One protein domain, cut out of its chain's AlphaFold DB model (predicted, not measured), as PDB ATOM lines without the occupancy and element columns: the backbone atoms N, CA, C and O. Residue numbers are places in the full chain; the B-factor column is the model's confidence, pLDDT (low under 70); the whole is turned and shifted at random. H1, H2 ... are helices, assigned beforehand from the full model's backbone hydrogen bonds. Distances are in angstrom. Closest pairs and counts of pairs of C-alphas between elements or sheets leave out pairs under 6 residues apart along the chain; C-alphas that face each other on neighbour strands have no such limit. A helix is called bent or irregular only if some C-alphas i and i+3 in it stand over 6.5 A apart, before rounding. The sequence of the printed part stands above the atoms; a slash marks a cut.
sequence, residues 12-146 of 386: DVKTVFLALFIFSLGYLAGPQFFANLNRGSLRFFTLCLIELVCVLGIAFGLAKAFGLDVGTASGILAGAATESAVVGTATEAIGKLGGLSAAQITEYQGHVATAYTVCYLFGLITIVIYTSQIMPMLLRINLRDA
ATOM      1  N   ASP A  12     117.866 313.458 204.912       82.38
ATOM      2  CA  ASP A  12     118.046 313.098 203.502       82.38
ATOM      3  C   ASP A  12     118.583 314.272 202.686       82.38
ATOM      4  O   ASP A  12     119.524 314.116 201.910       82.38
ATOM      5  N   VAL A  13     118.056 315.480 202.919       84.81
ATOM      6  CA  VAL A  13     118.542 316.693 202.255       84.81
ATOM      7  C   VAL A  13     120.004 316.938 202.629       84.81
ATOM      8  O   VAL A  13     120.828 317.134 201.740       84.81
ATOM      9  N   LYS A  14     120.374 316.840 203.913       76.44
ATOM     10  CA  LYS A  14     121.781 316.988 204.337       76.44
ATOM     11  C   LYS A  14     122.703 315.993 203.623       76.44
ATOM     12  O   LYS A  14     123.763 316.387 203.144       76.44
ATOM     13  N   THR A  15     122.275 314.737 203.514       80.62
ATOM     14  CA  THR A  15     123.047 313.660 202.875       80.62
ATOM     15  C   THR A  15     123.222 313.903 201.376       80.62
ATOM     16  O   THR A  15     124.333 313.790 200.862       80.62
ATOM     17  N   VAL A  16     122.160 314.303 200.670       88.19
ATOM     18  CA  VAL A  16     122.222 314.626 199.235       88.19
ATOM     19  C   VAL A  16     123.156 315.809 198.976       88.19
ATOM     20  O   VAL A  16     123.991 315.742 198.075       88.19
ATOM     21  N   PHE A  17     123.074 316.875 199.777       86.19
ATOM     22  CA  PHE A  17     123.967 318.029 199.635       86.19
ATOM     23  C   PHE A  17     125.427 317.682 199.952       86.19
ATOM     24  O   PHE A  17     126.319 318.128 199.230       86.19
ATOM     25  N   LEU A  18     125.686 316.851 200.967       83.31
ATOM     26  CA  LEU A  18     127.033 316.352 201.257       83.31
ATOM     27  C   LEU A  18     127.573 315.494 200.101       83.31
ATOM     28  O   LEU A  18     128.718 315.670 199.690       83.31
ATOM     29  N   ALA A  19     126.745 314.619 199.525       85.38
ATOM     30  CA  ALA A  19     127.121 313.802 198.375       85.38
ATOM     31  C   ALA A  19     127.434 314.659 197.137       85.38
ATOM     32  O   ALA A  19     128.457 314.443 196.489       85.38
ATOM     33  N   LEU A  20     126.609 315.669 196.835       89.00
ATOM     34  CA  LEU A  20     126.863 316.619 195.747       89.00
ATOM     35  C   LEU A  20     128.143 317.429 195.977       89.00
ATOM     36  O   LEU A  20     128.889 317.670 195.027       89.00
ATOM     37  N   PHE A  21     128.423 317.820 197.222       85.00
ATOM     38  CA  PHE A  21     129.659 318.505 197.597       85.00
ATOM     39  C   PHE A  21     130.892 317.623 197.362       85.00
ATOM     40  O   PHE A  21     131.813 318.044 196.663       85.00
ATOM     41  N   ILE A  22     130.885 316.379 197.858       85.12
ATOM     42  CA  ILE A  22     131.982 315.417 197.656       85.12
ATOM     43  C   ILE A  22     132.158 315.096 196.164       85.12
ATOM     44  O   ILE A  22     133.285 315.067 195.675       85.12
ATOM     45  N   PHE A  23     131.063 314.912 195.418       89.12
ATOM     46  CA  PHE A  23     131.104 314.681 193.971       89.12
ATOM     47  C   PHE A  23     131.721 315.864 193.218       89.12
ATOM     48  O   PHE A  23     132.612 315.670 192.392       89.12
ATOM     49  N   SER A  24     131.288 317.090 193.525       87.12
ATOM     50  CA  SER A  24     131.795 318.305 192.878       87.12
ATOM     51  C   SER A  24     133.280 318.520 193.175       87.12
ATOM     52  O   SER A  24     134.053 318.805 192.259       87.12
ATOM     53  N   LEU A  25     133.700 318.308 194.430       82.69
ATOM     54  CA  LEU A  25     135.112 318.304 194.818       82.69
ATOM     55  C   LEU A  25     135.902 317.240 194.053       82.69
ATOM     56  O   LEU A  25     136.969 317.540 193.526       82.69
ATOM     57  N   GLY A  26     135.372 316.019 193.946       84.12
ATOM     58  CA  GLY A  26     136.004 314.926 193.211       84.12
ATOM     59  C   GLY A  26     136.161 315.220 191.718       84.12
ATOM     60  O   GLY A  26     137.211 314.937 191.146       84.12
ATOM     61  N   TYR A  27     135.159 315.837 191.089       85.88
ATOM     62  CA  TYR A  27     135.215 316.220 189.677       85.88
ATOM     63  C   TYR A  27     136.243 317.331 189.419       85.88
ATOM     64  O   TYR A  27     137.012 317.247 188.462       85.88
ATOM     65  N   LEU A  28     136.294 318.345 190.290       78.81
ATOM     66  CA  LEU A  28     137.217 319.476 190.160       78.81
ATOM     67  C   LEU A  28     138.663 319.066 190.485       78.81
ATOM     68  O   LEU A  28     139.587 319.386 189.739       78.81
ATOM     69  N   ALA A  29     138.868 318.325 191.574       77.31
ATOM     70  CA  ALA A  29     140.196 317.931 192.040       77.31
ATOM     71  C   ALA A  29     140.753 316.686 191.329       77.31
ATOM     72  O   ALA A  29     141.970 316.516 191.280       77.31
ATOM     73  N   GLY A  30     139.905 315.823 190.764       79.75
ATOM     74  CA  GLY A  30     140.295 314.534 190.183       79.75
ATOM     75  C   GLY A  30     141.377 314.635 189.101       79.75
ATOM     76  O   GLY A  30     142.453 314.056 189.275       79.75
ATOM     77  N   PRO A  31     141.163 315.389 188.005       75.81
ATOM     78  CA  PRO A  31     142.174 315.558 186.959       75.81
ATOM     79  C   PRO A  31     143.492 316.123 187.500       75.81
ATOM     80  O   PRO A  31     144.570 315.656 187.127       75.81
ATOM     81  N   GLN A  32     143.405 317.079 188.430       74.19
ATOM     82  CA  GLN A  32     144.565 317.723 189.039       74.19
ATOM     83  C   GLN A  32     145.343 316.768 189.956       74.19
ATOM     84  O   GLN A  32     146.573 316.791 189.960       74.19
ATOM     85  N   PHE A  33     144.650 315.899 190.696       75.94
ATOM     86  CA  PHE A  33     145.254 314.859 191.526       75.94
ATOM     87  C   PHE A  33     146.094 313.899 190.678       75.94
ATOM     88  O   PHE A  33     147.274 313.704 190.962       75.94
ATOM     89  N   PHE A  34     145.533 313.364 189.587       75.88
ATOM     90  CA  PHE A  34     146.263 312.448 188.703       75.88
ATOM     91  C   PHE A  34     147.389 313.140 187.926       75.88
ATOM     92  O   PHE A  34     148.462 312.556 187.775       75.88
ATOM     93  N   ALA A  35     147.199 314.387 187.479       69.06
ATOM     94  CA  ALA A  35     148.266 315.177 186.856       69.06
ATOM     95  C   ALA A  35     149.443 315.424 187.821       69.06
ATOM     96  O   ALA A  35     150.609 315.459 187.416       69.06
ATOM     97  N   ASN A  36     149.143 315.537 189.115       71.44
ATOM     98  CA  ASN A  36     150.127 315.676 190.176       71.44
ATOM     99  C   ASN A  36     150.623 314.336 190.743       71.44
ATOM    100  O   ASN A  36     151.472 314.353 191.627       71.44
ATOM    101  N   LEU A  37     150.197 313.175 190.245       75.69
ATOM    102  CA  LEU A  37     150.717 311.877 190.693       75.69
ATOM    103  C   LEU A  37     152.026 311.520 189.963       75.69
ATOM    104  O   LEU A  37     152.149 310.482 189.315       75.69
ATOM    105  N   ASN A  38     153.017 312.407 190.030       73.56
ATOM    106  CA  ASN A  38     154.348 312.199 189.459       73.56
ATOM    107  C   ASN A  38     155.419 312.156 190.565       73.56
ATOM    108  O   ASN A  38     155.204 312.637 191.678       73.56
ATOM    109  N   ARG A  39     156.600 311.590 190.267       70.50
ATOM    110  CA  ARG A  39     157.698 311.459 191.251       70.50
ATOM    111  C   ARG A  39     158.111 312.794 191.886       70.50
ATOM    112  O   ARG A  39     158.491 312.807 193.050       70.50
ATOM    113  N   GLY A  40     158.015 313.904 191.150       71.06
ATOM    114  CA  GLY A  40     158.346 315.242 191.657       71.06
ATOM    115  C   GLY A  40     157.299 315.820 192.615       71.06
ATOM    116  O   GLY A  40     157.629 316.623 193.485       71.06
ATOM    117  N   SER A  41     156.051 315.383 192.489       73.50
ATOM    118  CA  SER A  41     154.929 315.806 193.324       73.50
ATOM    119  C   SER A  41     154.680 314.879 194.516       73.50
ATOM    120  O   SER A  41     153.975 315.267 195.441       73.50
ATOM    121  N   LEU A  42     155.318 313.702 194.564       80.69
ATOM    122  CA  LEU A  42     155.219 312.765 195.690       80.69
ATOM    123  C   LEU A  42     155.625 313.406 197.030       80.69
ATOM    124  O   LEU A  42     155.056 313.081 198.067       80.69
ATOM    125  N   ARG A  43     156.534 314.391 196.996       81.94
ATOM    126  CA  ARG A  43     156.896 315.205 198.168       81.94
ATOM    127  C   ARG A  43     155.689 315.895 198.812       81.94
ATOM    128  O   ARG A  43     155.637 315.997 200.030       81.94
ATOM    129  N   PHE A  44     154.716 316.342 198.015       82.38
ATOM    130  CA  PHE A  44     153.503 316.976 198.532       82.38
ATOM    131  C   PHE A  44     152.600 315.952 199.213       82.38
ATOM    132  O   PHE A  44     152.057 316.244 200.267       82.38
ATOM    133  N   PHE A  45     152.525 314.728 198.684       84.00
ATOM    134  CA  PHE A  45     151.797 313.642 199.340       84.00
ATOM    135  C   PHE A  45     152.403 313.296 200.707       84.00
ATOM    136  O   PHE A  45     151.676 313.105 201.677       84.00
ATOM    137  N   THR A  46     153.736 313.277 200.813       87.25
ATOM    138  CA  THR A  46     154.420 313.098 202.101       87.25
ATOM    139  C   THR A  46     154.090 314.224 203.079       87.25
ATOM    140  O   THR A  46     153.820 313.939 204.240       87.25
ATOM    141  N   LEU A  47     154.068 315.482 202.626       89.56
ATOM    142  CA  LEU A  47     153.682 316.616 203.473       89.56
ATOM    143  C   LEU A  47     152.228 316.502 203.954       89.56
ATOM    144  O   LEU A  47     151.992 316.684 205.142       89.56
ATOM    145  N   CYS A  48     151.290 316.113 203.083       88.06
ATOM    146  CA  CYS A  48     149.899 315.848 203.470       88.06
ATOM    147  C   CYS A  48     149.788 314.702 204.487       88.06
ATOM    148  O   CYS A  48     148.986 314.763 205.411       88.06
ATOM    149  N   LEU A  49     150.599 313.649 204.349       90.25
ATOM    150  CA  LEU A  49     150.606 312.548 205.313       90.25
ATOM    151  C   LEU A  49     151.157 312.992 206.675       90.25
ATOM    152  O   LEU A  49     150.606 312.615 207.707       90.25
ATOM    153  N   ILE A  50     152.226 313.794 206.682       93.19
ATOM    154  CA  ILE A  50     152.788 314.377 207.908       93.19
ATOM    155  C   ILE A  50     151.740 315.256 208.586       93.19
ATOM    156  O   ILE A  50     151.488 315.087 209.775       93.19
ATOM    157  N   GLU A  51     151.103 316.148 207.831       91.00
ATOM    158  CA  GLU A  51     150.016 316.993 208.316       91.00
ATOM    159  C   GLU A  51     148.894 316.152 208.933       91.00
ATOM    160  O   GLU A  51     148.540 316.376 210.089       91.00
ATOM    161  N   LEU A  52     148.395 315.143 208.213       90.62
ATOM    162  CA  LEU A  52     147.331 314.259 208.681       90.62
ATOM    163  C   LEU A  52     147.682 313.613 210.027       90.62
ATOM    164  O   LEU A  52     146.879 313.645 210.959       90.62
ATOM    165  N   VAL A  53     148.886 313.047 210.146       93.88
ATOM    166  CA  VAL A  53     149.352 312.395 211.379       93.88
ATOM    167  C   VAL A  53     149.515 313.409 212.511       93.88
ATOM    168  O   VAL A  53     149.095 313.135 213.635       93.88
ATOM    169  N   CYS A  54     150.087 314.583 212.239       93.19
ATOM    170  CA  CYS A  54     150.276 315.633 213.235       93.19
ATOM    171  C   CYS A  54     148.939 316.184 213.740       93.19
ATOM    172  O   CYS A  54     148.729 316.246 214.949       93.19
ATOM    173  N   VAL A  55     148.024 316.547 212.841       90.69
ATOM    174  CA  VAL A  55     146.715 317.118 213.190       90.69
ATOM    175  C   VAL A  55     145.874 316.101 213.958       90.69
ATOM    176  O   VAL A  55     145.355 316.431 215.025       90.69
ATOM    177  N   LEU A  56     145.787 314.854 213.481       90.31
ATOM    178  CA  LEU A  56     145.067 313.797 214.198       90.31
ATOM    179  C   LEU A  56     145.713 313.485 215.549       90.31
ATOM    180  O   LEU A  56     145.002 313.343 216.540       90.31
ATOM    181  N   GLY A  57     147.044 313.404 215.607       92.19
ATOM    182  CA  GLY A  57     147.780 313.139 216.840       92.19
ATOM    183  C   GLY A  57     147.555 314.219 217.895       92.19
ATOM    184  O   GLY A  57     147.258 313.901 219.046       92.19
ATOM    185  N   ILE A  58     147.622 315.493 217.498       91.44
ATOM    186  CA  ILE A  58     147.363 316.633 218.386       91.44
ATOM    187  C   ILE A  58     145.898 316.642 218.825       91.44
ATOM    188  O   ILE A  58     145.631 316.728 220.021       91.44
ATOM    189  N   ALA A  59     144.945 316.513 217.899       89.62
ATOM    190  CA  ALA A  59     143.522 316.540 218.232       89.62
ATOM    191  C   ALA A  59     143.126 315.386 219.160       89.62
ATOM    192  O   ALA A  59     142.443 315.605 220.160       89.62
ATOM    193  N   PHE A  60     143.595 314.167 218.881       89.94
ATOM    194  CA  PHE A  60     143.345 313.007 219.732       89.94
ATOM    195  C   PHE A  60     144.026 313.146 221.099       89.94
ATOM    196  O   PHE A  60     143.414 312.852 222.127       89.94
ATOM    197  N   GLY A  61     145.269 313.636 221.124       92.12
ATOM    198  CA  GLY A  61     146.009 313.909 222.353       92.12
ATOM    199  C   GLY A  61     145.300 314.930 223.242       92.12
ATOM    200  O   GLY A  61     145.098 314.672 224.425       92.12
ATOM    201  N   LEU A  62     144.845 316.048 222.668       90.00
ATOM    202  CA  LEU A  62     144.074 317.071 223.378       90.00
ATOM    203  C   LEU A  62     142.714 316.545 223.839       90.00
ATOM    204  O   LEU A  62     142.329 316.782 224.981       90.00
ATOM    205  N   ALA A  63     142.013 315.783 222.997       91.88
ATOM    206  CA  ALA A  63     140.738 315.184 223.369       91.88
ATOM    207  C   ALA A  63     140.880 314.265 224.589       91.88
ATOM    208  O   ALA A  63     140.065 314.326 225.506       91.88
ATOM    209  N   LYS A  64     141.949 313.460 224.645       92.44
ATOM    210  CA  LYS A  64     142.246 312.603 225.799       92.44
ATOM    211  C   LYS A  64     142.715 313.385 227.022       92.44
ATOM    212  O   LYS A  64     142.272 313.071 228.121       92.44
ATOM    213  N   ALA A  65     143.578 314.383 226.846       93.56
ATOM    214  CA  ALA A  65     144.133 315.163 227.950       93.56
ATOM    215  C   ALA A  65     143.077 316.032 228.653       93.56
ATOM    216  O   ALA A  65     143.092 316.139 229.876       93.56
ATOM    217  N   PHE A  66     142.152 316.620 227.892       92.44
ATOM    218  CA  PHE A  66     141.112 317.516 228.409       92.44
ATOM    219  C   PHE A  66     139.736 316.849 228.553       92.44
ATOM    220  O   PHE A  66     138.785 317.509 228.959       92.44
ATOM    221  N   GLY A  67     139.616 315.556 228.230       91.12
ATOM    222  CA  GLY A  67     138.354 314.818 228.328       91.12
ATOM    223  C   GLY A  67     137.256 315.357 227.406       91.12
ATOM    224  O   GLY A  67     136.093 315.396 227.799       91.12
ATOM    225  N   LEU A  68     137.620 315.807 226.201       91.56
ATOM    226  CA  LEU A  68     136.679 316.411 225.254       91.56
ATOM    227  C   LEU A  68     135.754 315.357 224.639       91.56
ATOM    228  O   LEU A  68     136.187 314.246 224.315       91.56
ATOM    229  N   ASP A  69     134.492 315.724 224.418       92.19
ATOM    230  CA  ASP A  69     133.559 314.893 223.663       92.19
ATOM    231  C   ASP A  69     133.934 314.827 222.172       92.19
ATOM    232  O   ASP A  69     134.661 315.671 221.640       92.19
ATOM    233  N   VAL A  70     133.410 313.811 221.481       90.56
ATOM    234  CA  VAL A  70     133.718 313.546 220.065       90.56
ATOM    235  C   VAL A  70     133.279 314.707 219.163       90.56
ATOM    236  O   VAL A  70     133.943 314.991 218.163       90.56
ATOM    237  N   GLY A  71     132.200 315.408 219.521       92.38
ATOM    238  CA  GLY A  71     131.717 316.581 218.799       92.38
ATOM    239  C   GLY A  71     132.697 317.746 218.899       92.38
ATOM    240  O   GLY A  71     133.205 318.223 217.885       92.38
ATOM    241  N   THR A  72     133.046 318.149 220.119       93.38
ATOM    242  CA  THR A  72     134.012 319.235 220.355       93.38
ATOM    243  C   THR A  72     135.381 318.917 219.755       93.38
ATOM    244  O   THR A  72     135.956 319.751 219.058       93.38
ATOM    245  N   ALA A  73     135.904 317.702 219.958       93.62
ATOM    246  CA  ALA A  73     137.212 317.302 219.438       93.62
ATOM    247  C   ALA A  73     137.276 317.349 217.901       93.62
ATOM    248  O   ALA A  73     138.239 317.870 217.333       93.62
ATOM    249  N   SER A  74     136.242 316.842 217.222       93.31
ATOM    250  CA  SER A  74     136.176 316.876 215.756       93.31
ATOM    251  C   SER A  74     135.942 318.288 215.210       93.31
ATOM    252  O   SER A  74     136.522 318.638 214.182       93.31
ATOM    253  N   GLY A  75     135.182 319.131 215.915       93.38
ATOM    254  CA  GLY A  75     135.018 320.544 215.568       93.38
ATOM    255  C   GLY A  75     136.309 321.354 215.720       93.38
ATOM    256  O   GLY A  75     136.640 322.137 214.831       93.38
ATOM    257  N   ILE A  76     137.089 321.124 216.787       92.75
ATOM    258  CA  ILE A  76     138.422 321.729 216.956       92.75
ATOM    259  C   ILE A  76     139.345 321.294 215.819       92.75
ATOM    260  O   ILE A  76     139.998 322.147 215.226       92.75
ATOM    261  N   LEU A  77     139.380 319.998 215.486       92.62
ATOM    262  CA  LEU A  77     140.188 319.489 214.374       92.62
ATOM    263  C   LEU A  77     139.808 320.169 213.053       92.62
ATOM    264  O   LEU A  77     140.687 320.677 212.361       92.62
ATOM    265  N   ALA A  78     138.513 320.238 212.736       92.62
ATOM    266  CA  ALA A  78     138.020 320.883 211.523       92.62
ATOM    267  C   ALA A  78     138.394 322.374 211.470       92.62
ATOM    268  O   ALA A  78     138.869 322.867 210.449       92.62
ATOM    269  N   GLY A  79     138.198 323.099 212.575       91.69
ATOM    270  CA  GLY A  79     138.467 324.534 212.641       91.69
ATOM    271  C   GLY A  79     139.960 324.858 212.610       91.69
ATOM    272  O   GLY A  79     140.380 325.732 211.857       91.69
ATOM    273  N   ALA A  80     140.770 324.136 213.387       89.69
ATOM    274  CA  ALA A  80     142.212 324.356 213.480       89.69
ATOM    275  C   ALA A  80     142.948 323.996 212.182       89.69
ATOM    276  O   ALA A  80     143.871 324.709 211.797       89.69
ATOM    277  N   ALA A  81     142.520 322.933 211.494       89.50
ATOM    278  CA  ALA A  81     143.055 322.556 210.187       89.50
ATOM    279  C   ALA A  81     142.451 323.372 209.032       89.50
ATOM    280  O   ALA A  81     142.867 323.219 207.892       89.50
ATOM    281  N   THR A  82     141.470 324.244 209.296       90.31
ATOM    282  CA  THR A  82     140.697 324.967 208.268       90.31
ATOM    283  C   THR A  82     139.993 324.048 207.253       90.31
ATOM    284  O   THR A  82     139.653 324.463 206.148       90.31
ATOM    285  N   GLU A  83     139.701 322.810 207.659       88.56
ATOM    286  CA  GLU A  83     139.117 321.762 206.822       88.56
ATOM    287  C   GLU A  83     137.606 321.650 207.048       88.56
ATOM    288  O   GLU A  83     137.107 320.818 207.811       88.56
ATOM    289  N   SER A  84     136.843 322.503 206.361       87.69
ATOM    290  CA  SER A  84     135.378 322.568 206.505       87.69
ATOM    291  C   SER A  84     134.660 321.268 206.121       87.69
ATOM    292  O   SER A  84     133.605 320.958 206.680       87.69
ATOM    293  N   ALA A  85     135.248 320.459 205.231       85.75
ATOM    294  CA  ALA A  85     134.713 319.155 204.842       85.75
ATOM    295  C   ALA A  85     134.589 318.187 206.034       85.75
ATOM    296  O   ALA A  85     133.655 317.380 206.076       85.75
ATOM    297  N   VAL A  86     135.471 318.315 207.038       88.88
ATOM    298  CA  VAL A  86     135.457 317.475 208.244       88.88
ATOM    299  C   VAL A  86     134.162 317.649 209.029       88.88
ATOM    300  O   VAL A  86     133.664 316.676 209.588       88.88
ATOM    301  N   VAL A  87     133.573 318.851 209.052       90.06
ATOM    302  CA  VAL A  87     132.337 319.126 209.805       90.06
ATOM    303  C   VAL A  87     131.208 318.204 209.344       90.06
ATOM    304  O   VAL A  87     130.529 317.597 210.172       90.06
ATOM    305  N   GLY A  88     131.036 318.052 208.027       87.19
ATOM    306  CA  GLY A  88     130.013 317.182 207.447       87.19
ATOM    307  C   GLY A  88     130.261 315.711 207.768       87.19
ATOM    308  O   GLY A  88     129.381 315.035 208.302       87.19
ATOM    309  N   THR A  89     131.482 315.229 207.522       88.81
ATOM    310  CA  THR A  89     131.839 313.821 207.749       88.81
ATOM    311  C   THR A  89     131.831 313.439 209.228       88.81
ATOM    312  O   THR A  89     131.409 312.339 209.570       88.81
ATOM    313  N   ALA A  90     132.250 314.341 210.121       91.19
ATOM    314  CA  ALA A  90     132.225 314.122 211.564       91.19
ATOM    315  C   ALA A  90     130.789 314.079 212.091       91.19
ATOM    316  O   ALA A  90     130.441 313.172 212.843       91.19
ATOM    317  N   THR A  91     129.931 315.000 211.642       90.38
ATOM    318  CA  THR A  91     128.503 315.022 211.996       90.38
ATOM    319  C   THR A  91     127.815 313.716 211.588       90.38
ATOM    320  O   THR A  91     127.064 313.138 212.376       90.38
ATOM    321  N   GLU A  92     128.091 313.223 210.378       88.50
ATOM    322  CA  GLU A  92     127.540 311.957 209.895       88.50
ATOM    323  C   GLU A  92     128.105 310.747 210.653       88.50
ATOM    324  O   GLU A  92     127.345 309.861 211.044       88.50
ATOM    325  N   ALA A  93     129.416 310.720 210.918       90.69
ATOM    326  CA  ALA A  93     130.050 309.661 211.702       90.69
ATOM    327  C   ALA A  93     129.490 309.596 213.130       90.69
ATOM    328  O   ALA A  93     129.196 308.506 213.620       90.69
ATOM    329  N   ILE A  94     129.260 310.749 213.769       91.25
ATOM    330  CA  ILE A  94     128.635 310.836 215.096       91.25
ATOM    331  C   ILE A  94     127.218 310.256 215.074       91.25
ATOM    332  O   ILE A  94     126.842 309.529 215.989       91.25
ATOM    333  N   GLY A  95     126.455 310.499 214.005       87.62
ATOM    334  CA  GLY A  95     125.119 309.923 213.832       87.62
ATOM    335  C   GLY A  95     125.096 308.395 213.711       87.62
ATOM    336  O   GLY A  95     124.049 307.789 213.922       87.62
ATOM    337  N   LYS A  96     126.234 307.771 213.390       88.62
ATOM    338  CA  LYS A  96     126.390 306.314 213.237       88.62
ATOM    339  C   LYS A  96     127.093 305.653 214.429       88.62
ATOM    340  O   LYS A  96     127.258 304.435 214.426       88.62
ATOM    341  N   LEU A  97     127.526 306.421 215.434       88.06
ATOM    342  CA  LEU A  97     128.169 305.875 216.631       88.06
ATOM    343  C   LEU A  97     127.161 305.070 217.460       88.06
ATOM    344  O   LEU A  97     126.121 305.575 217.877       88.06
ATOM    345  N   GLY A  98     127.496 303.808 217.729       81.19
ATOM    346  CA  GLY A  98     126.743 302.979 218.666       81.19
ATOM    347  C   GLY A  98     126.919 303.456 220.110       81.19
ATOM    348  O   GLY A  98     127.975 303.962 220.481       81.19
ATOM    349  N   GLY A  99     125.889 303.272 220.939       83.31
ATOM    350  CA  GLY A  99     125.948 303.574 222.376       83.31
ATOM    351  C   GLY A  99     125.623 305.020 222.767       83.31
ATOM    352  O   GLY A  99     125.728 305.355 223.943       83.31
ATOM    353  N   LEU A 100     125.197 305.860 221.820       87.19
ATOM    354  CA  LEU A 100     124.711 307.217 222.083       87.19
ATOM    355  C   LEU A 100     123.188 307.291 221.932       87.19
ATOM    356  O   LEU A 100     122.607 306.684 221.032       87.19
ATOM    357  N   SER A 101     122.532 308.062 222.798       90.62
ATOM    358  CA  SER A 101     121.114 308.396 222.633       90.62
ATOM    359  C   SER A 101     120.907 309.420 221.508       90.62
ATOM    360  O   SER A 101     121.800 310.205 221.190       90.62
ATOM    361  N   ALA A 102     119.698 309.479 220.938       86.38
ATOM    362  CA  ALA A 102     119.362 310.461 219.899       86.38
ATOM    363  C   ALA A 102     119.567 311.924 220.357       86.38
ATOM    364  O   ALA A 102     119.950 312.785 219.559       86.38
ATOM    365  N   ALA A 103     119.357 312.195 221.650       89.69
ATOM    366  CA  ALA A 103     119.617 313.500 222.249       89.69
ATOM    367  C   ALA A 103     121.121 313.826 222.262       89.69
ATOM    368  O   ALA A 103     121.509 314.894 221.795       89.69
ATOM    369  N   GLN A 104     121.966 312.882 222.692       90.38
ATOM    370  CA  GLN A 104     123.425 313.052 222.710       90.38
ATOM    371  C   GLN A 104     124.019 313.193 221.308       90.38
ATOM    372  O   GLN A 104     124.927 313.991 221.104       90.38
ATOM    373  N   ILE A 105     123.497 312.457 220.322       90.31
ATOM    374  CA  ILE A 105     123.916 312.608 218.922       90.31
ATOM    375  C   ILE A 105     123.670 314.046 218.461       90.31
ATOM    376  O   ILE A 105     124.567 314.679 217.912       90.31
ATOM    377  N   THR A 106     122.473 314.576 218.716       89.00
ATOM    378  CA  THR A 106     122.112 315.948 218.329       89.00
ATOM    379  C   THR A 106     122.988 316.981 219.042       89.00
ATOM    380  O   THR A 106     123.432 317.948 218.424       89.00
ATOM    381  N   GLU A 107     123.265 316.763 220.326       91.75
ATOM    382  CA  GLU A 107     124.140 317.613 221.135       91.75
ATOM    383  C   GLU A 107     125.573 317.635 220.587       91.75
ATOM    384  O   GLU A 107     126.091 318.705 220.267       91.75
ATOM    385  N   TYR A 108     126.184 316.469 220.367       93.12
ATOM    386  CA  TYR A 108     127.544 316.371 219.833       93.12
ATOM    387  C   TYR A 108     127.656 316.935 218.420       93.12
ATOM    388  O   TYR A 108     128.622 317.631 218.123       93.12
ATOM    389  N   GLN A 109     126.663 316.714 217.558       91.25
ATOM    390  CA  GLN A 109     126.607 317.365 216.245       91.25
ATOM    391  C   GLN A 109     126.553 318.897 216.370       91.25
ATOM    392  O   GLN A 109     127.179 319.606 215.580       91.25
ATOM    393  N   GLY A 110     125.854 319.418 217.383       91.06
ATOM    394  CA  GLY A 110     125.877 320.836 217.738       91.06
ATOM    395  C   GLY A 110     127.264 321.311 218.183       91.06
ATOM    396  O   GLY A 110     127.722 322.358 217.720       91.06
ATOM    397  N   HIS A 111     127.958 320.525 219.012       94.44
ATOM    398  CA  HIS A 111     129.318 320.826 219.470       94.44
ATOM    399  C   HIS A 111     130.327 320.910 218.320       94.44
ATOM    400  O   HIS A 111     131.203 321.775 218.345       94.44
ATOM    401  N   VAL A 112     130.190 320.077 217.277       94.44
ATOM    402  CA  VAL A 112     131.045 320.174 216.079       94.44
ATOM    403  C   VAL A 112     130.961 321.579 215.481       94.44
ATOM    404  O   VAL A 112     131.986 322.210 215.225       94.44
ATOM    405  N   ALA A 113     129.741 322.087 215.276       90.88
ATOM    406  CA  ALA A 113     129.517 323.381 214.638       90.88
ATOM    407  C   ALA A 113     130.028 324.554 215.490       90.88
ATOM    408  O   ALA A 113     130.628 325.494 214.956       90.88
ATOM    409  N   THR A 114     129.818 324.508 216.809       93.12
ATOM    410  CA  THR A 114     130.274 325.567 217.722       93.12
ATOM    411  C   THR A 114     131.795 325.596 217.827       93.12
ATOM    412  O   THR A 114     132.394 326.656 217.633       93.12
ATOM    413  N   ALA A 115     132.432 324.444 218.048       94.19
ATOM    414  CA  ALA A 115     133.884 324.337 218.138       94.19
ATOM    415  C   ALA A 115     134.568 324.720 216.817       94.19
ATOM    416  O   ALA A 115     135.518 325.503 216.831       94.19
ATOM    417  N   TYR A 116     134.035 324.266 215.674       94.56
ATOM    418  CA  TYR A 116     134.515 324.672 214.349       94.56
ATOM    419  C   TYR A 116     134.502 326.192 214.184       94.56
ATOM    420  O   TYR A 116     135.511 326.772 213.797       94.56
ATOM    421  N   THR A 117     133.387 326.851 214.513       92.75
ATOM    422  CA  THR A 117     133.230 328.298 214.303       92.75
ATOM    423  C   THR A 117     134.270 329.101 215.083       92.75
ATOM    424  O   THR A 117     134.873 330.030 214.544       92.75
ATOM    425  N   VAL A 118     134.508 328.732 216.344       92.88
ATOM    426  CA  VAL A 118     135.486 329.417 217.197       92.88
ATOM    427  C   VAL A 118     136.907 329.128 216.719       92.88
ATOM    428  O   VAL A 118     137.679 330.057 216.484       92.88
ATOM    429  N   CYS A 119     137.259 327.855 216.524       92.62
ATOM    430  CA  CYS A 119     138.613 327.468 216.137       92.62
ATOM    431  C   CYS A 119     138.991 327.947 214.736       92.62
ATOM    432  O   CYS A 119     140.136 328.337 214.540       92.62
ATOM    433  N   TYR A 120     138.053 327.983 213.789       93.88
ATOM    434  CA  TYR A 120     138.301 328.480 212.437       93.88
ATOM    435  C   TYR A 120     138.736 329.949 212.438       93.88
ATOM    436  O   TYR A 120     139.665 330.318 211.722       93.88
ATOM    437  N   LEU A 121     138.121 330.786 213.284       92.31
ATOM    438  CA  LEU A 121     138.484 332.200 213.396       92.31
ATOM    439  C   LEU A 121     139.932 332.370 213.873       92.31
ATOM    440  O   LEU A 121     140.706 333.107 213.263       92.31
ATOM    441  N   PHE A 122     140.322 331.643 214.922       91.19
ATOM    442  CA  PHE A 122     141.701 331.671 215.413       91.19
ATOM    443  C   PHE A 122     142.682 331.014 214.438       91.19
ATOM    444  O   PHE A 122     143.780 331.537 214.251       91.19
ATOM    445  N   GLY A 123     142.291 329.919 213.784       90.25
ATOM    446  CA  GLY A 123     143.091 329.227 212.775       90.25
ATOM    447  C   GLY A 123     143.427 330.140 211.601       90.25
ATOM    448  O   GLY A 123     144.601 330.303 211.267       90.25
ATOM    449  N   LEU A 124     142.424 330.829 211.048       91.31
ATOM    450  CA  LEU A 124     142.598 331.755 209.930       91.31
ATOM    451  C   LEU A 124     143.486 332.951 210.303       91.31
ATOM    452  O   LEU A 124     144.400 333.300 209.556       91.31
ATOM    453  N   ILE A 125     143.273 333.565 211.470       92.19
ATOM    454  CA  ILE A 125     144.124 334.673 211.936       92.19
ATOM    455  C   ILE A 125     145.569 334.194 212.116       92.19
ATOM    456  O   ILE A 125     146.509 334.853 211.666       92.19
ATOM    457  N   THR A 126     145.747 333.025 212.733       91.31
ATOM    458  CA  THR A 126     147.068 332.463 213.020       91.31
ATOM    459  C   THR A 126     147.814 332.129 211.738       91.31
ATOM    460  O   THR A 126     148.961 332.543 211.599       91.31
ATOM    461  N   ILE A 127     147.186 331.449 210.769       91.19
ATOM    462  CA  ILE A 127     147.860 331.083 209.515       91.19
ATOM    463  C   ILE A 127     148.238 332.323 208.702       91.19
ATOM    464  O   ILE A 127     149.331 332.367 208.138       91.19
ATOM    465  N   VAL A 128     147.399 333.365 208.695       90.62
ATOM    466  CA  VAL A 128     147.698 334.625 208.000       90.62
ATOM    467  C   VAL A 128     148.893 335.328 208.641       90.62
ATOM    468  O   VAL A 128     149.841 335.670 207.935       90.62
ATOM    469  N   ILE A 129     148.907 335.515 209.964       92.31
ATOM    470  CA  ILE A 129     150.040 336.149 210.664       92.31
ATOM    471  C   ILE A 129     151.304 335.296 210.519       92.31
ATOM    472  O   ILE A 129     152.387 335.816 210.240       92.31
ATOM    473  N   TYR A 130     151.169 333.978 210.654       92.25
ATOM    474  CA  TYR A 130     152.285 333.055 210.552       92.25
ATOM    475  C   TYR A 130     152.931 333.118 209.169       92.25
ATOM    476  O   TYR A 130     154.133 333.344 209.068       92.25
ATOM    477  N   THR A 131     152.148 332.998 208.097       89.62
ATOM    478  CA  THR A 131     152.668 332.983 206.719       89.62
ATOM    479  C   THR A 131     153.134 334.350 206.222       89.62
ATOM    480  O   THR A 131     154.098 334.412 205.461       89.62
ATOM    481  N   SER A 132     152.500 335.448 206.648       86.75
ATOM    482  CA  SER A 132     152.834 336.798 206.166       86.75
ATOM    483  C   SER A 132     153.894 337.528 206.993       86.75
ATOM    484  O   SER A 132     154.547 338.425 206.464       86.75
ATOM    485  N   GLN A 133     154.089 337.166 208.266       89.56
ATOM    486  CA  GLN A 133     155.007 337.877 209.166       89.56
ATOM    487  C   GLN A 133     156.058 336.949 209.773       89.56
ATOM    488  O   GLN A 133     157.255 337.176 209.588       89.56
ATOM    489  N   ILE A 134     155.633 335.883 210.455       91.62
ATOM    490  CA  ILE A 134     156.545 335.015 211.222       91.62
ATOM    491  C   ILE A 134     157.468 334.228 210.287       91.62
ATOM    492  O   ILE A 134     158.683 334.214 210.480       91.62
ATOM    493  N   MET A 135     156.915 333.601 209.248       91.38
ATOM    494  CA  MET A 135     157.676 332.768 208.318       91.38
ATOM    495  C   MET A 135     158.715 333.575 207.520       91.38
ATOM    496  O   MET A 135     159.888 333.195 207.516       91.38
ATOM    497  N   PRO A 136     158.354 334.718 206.904       89.50
ATOM    498  CA  PRO A 136     159.317 335.569 206.209       89.50
ATOM    499  C   PRO A 136     160.406 336.110 207.132       89.50
ATOM    500  O   PRO A 136     161.566 336.170 206.726       89.50
ATOM    501  N   MET A 137     160.060 336.450 208.378       90.06
ATOM    502  CA  MET A 137     161.033 336.860 209.390       90.06
ATOM    503  C   MET A 137     162.013 335.723 209.711       90.06
ATOM    504  O   MET A 137     163.222 335.947 209.710       90.06
ATOM    505  N   LEU A 138     161.514 334.500 209.922       92.06
ATOM    506  CA  LEU A 138     162.342 333.329 210.223       92.06
ATOM    507  C   LEU A 138     163.253 332.940 209.048       92.06
ATOM    508  O   LEU A 138     164.418 332.607 209.256       92.06
ATOM    509  N   LEU A 139     162.752 333.033 207.813       90.94
ATOM    510  CA  LEU A 139     163.530 332.785 206.594       90.94
ATOM    511  C   LEU A 139     164.416 333.968 206.180       90.94
ATOM    512  O   LEU A 139     165.216 333.825 205.258       90.94
ATOM    513  N   ARG A 140     164.283 335.127 206.839       90.00
ATOM    514  CA  ARG A 140     164.938 336.394 206.471       90.00
ATOM    515  C   ARG A 140     164.667 336.814 205.020       90.00
ATOM    516  O   ARG A 140     165.547 337.334 204.339       90.00
ATOM    517  N   ILE A 141     163.441 336.594 204.545       88.81
ATOM    518  CA  ILE A 141     163.003 336.950 203.190       88.81
ATOM    519  C   ILE A 141     162.118 338.192 203.258       88.81
ATOM    520  O   ILE A 141     161.108 338.214 203.958       88.81
ATOM    521  N   ASN A 142     162.444 339.211 202.462       86.00
ATOM    522  CA  ASN A 142     161.525 340.316 202.224       86.00
ATOM    523  C   ASN A 142     160.467 339.885 201.196       86.00
ATOM    524  O   ASN A 142     160.760 339.777 200.004       86.00
ATOM    525  N   LEU A 143     159.231 339.646 201.652       83.50
ATOM    526  CA  LEU A 143     158.123 339.222 200.787       83.50
ATOM    527  C   LEU A 143     157.862 340.189 199.628       83.50
ATOM    528  O   LEU A 143     157.493 339.743 198.541       83.50
ATOM    529  N   ARG A 144     158.052 341.498 199.834       82.62
ATOM    530  CA  ARG A 144     157.820 342.512 198.797       82.62
ATOM    531  C   ARG A 144     158.846 342.379 197.677       82.62
ATOM    532  O   ARG A 144     158.466 342.370 196.507       82.62
ATOM    533  N   ASP A 145     160.115 342.215 198.033       85.00
ATOM    534  CA  ASP A 145     161.199 342.078 197.059       85.00
ATOM    535  C   ASP A 145     161.137 340.724 196.351       85.00
ATOM    536  O   ASP A 145     161.258 340.669 195.130       85.00
ATOM    537  N   ALA A 146     160.867 339.639 197.084       83.69
ATOM    538  CA  ALA A 146     160.703 338.305 196.509       83.69
ATOM    539  C   ALA A 146     159.519 338.245 195.532       83.69
ATOM    540  O   ALA A 146     159.657 337.716 194.427       83.69
TER     541      ALA A 146
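Overview. This is residues 12 to 146 of the 386 residues of the protein "Aspartate/alanine antiporter" of Streptomyces hundungensis (UniProt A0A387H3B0). Two short helices, H3 and H4, and part of the long helix H5 make a small up-and-down bundle, and H5 runs on past it to the tiny helix H6. H2 crosses H3 near one end of H2 and makes a wide, loose V with H1, whose residues 23 to 32 stick out free, while another part of H1 comes near H4. The printed part has 135 residues with six named helices, H1 to H6 in order, and no named strand; the class is all helix. The whole is loose, with a radius of gyration of the C-alphas of 18.0 A, and elongated, spanning 57 by 37 by 23 A.

Arrangement. H1, residues 12 to 35, is close to but not clearly touching H4, residues 85 to 95, the closest C-alphas being those of Leu 18 and Gly 88 at 6.9 A. H1 is apart from H2, residues 42 to 66. With residues 55 to 63 alone, H2 touches H3, residues 70 to 80, at a steep tilt of 44 degrees, opposite ways; this is a helical hairpin, with the C-alphas of Ala 63 and Ala 73 closest at 5.7 A. H3 is the hub, touching three helices. H3 and H4 form a hairpin at a shallow tilt of 2 degrees, opposite ways, with the C-alphas of Ala 78 and Val 86 closest at 5.4 A. H5, residues 102 to 139, touches H3 with residues 107 to 123 alone, the same way at a shallow tilt of 24 degrees; the closest C-alphas, of Gly 79 and Tyr 120, are 4.0 A apart. H4 and H5 form a hairpin at a shallow tilt of 24 degrees, opposite ways, in which H5 touches H4 with residues 105 to 116 alone; the C-alphas of Thr 91 and Gln 109 are closest at 5.2 A. H6, residues 143 to 146, is close to but not clearly touching H5, with the C-alphas of Pro 136 and Leu 143 closest at 6.6 A. Every O i to N i+4 pair is within hydrogen-bond range in H2, H3 and H4, against 18 of 20 in H1 and 30 of 34 in H5; H6 is too short for such a pair.

Along the chain. H1 begins at C-alpha 12 (118.046, 313.098, 203.502) and is 34.6 A long; it is irregular, C-alphas 28 and 31 being 7.1 A apart, with a kink of 38 degrees near residue 29. H2 is 35.9 A long, H3 15.2 A and H4 16.1 A. H5 is 51.2 A long from C-alpha 102 (119.362, 310.461, 219.899); it is only just irregular, C-alphas 132 and 135 being 6.7 A apart, with a kink of 36 degrees near residue 130. H6, 5.1 A long, ends at C-alpha 146 (160.703, 338.305, 196.509).

Size, cuts and confidence. The two C-alphas farthest apart, of Ser 101 and Asp 145, are 58.3 A apart. The printed part has no cut and no long link. Residues 136 to 141, of which 136 to 139 belong to H5, stand free. The mean pLDDT of the printed part is 87.8, and residue 35 alone is under 70.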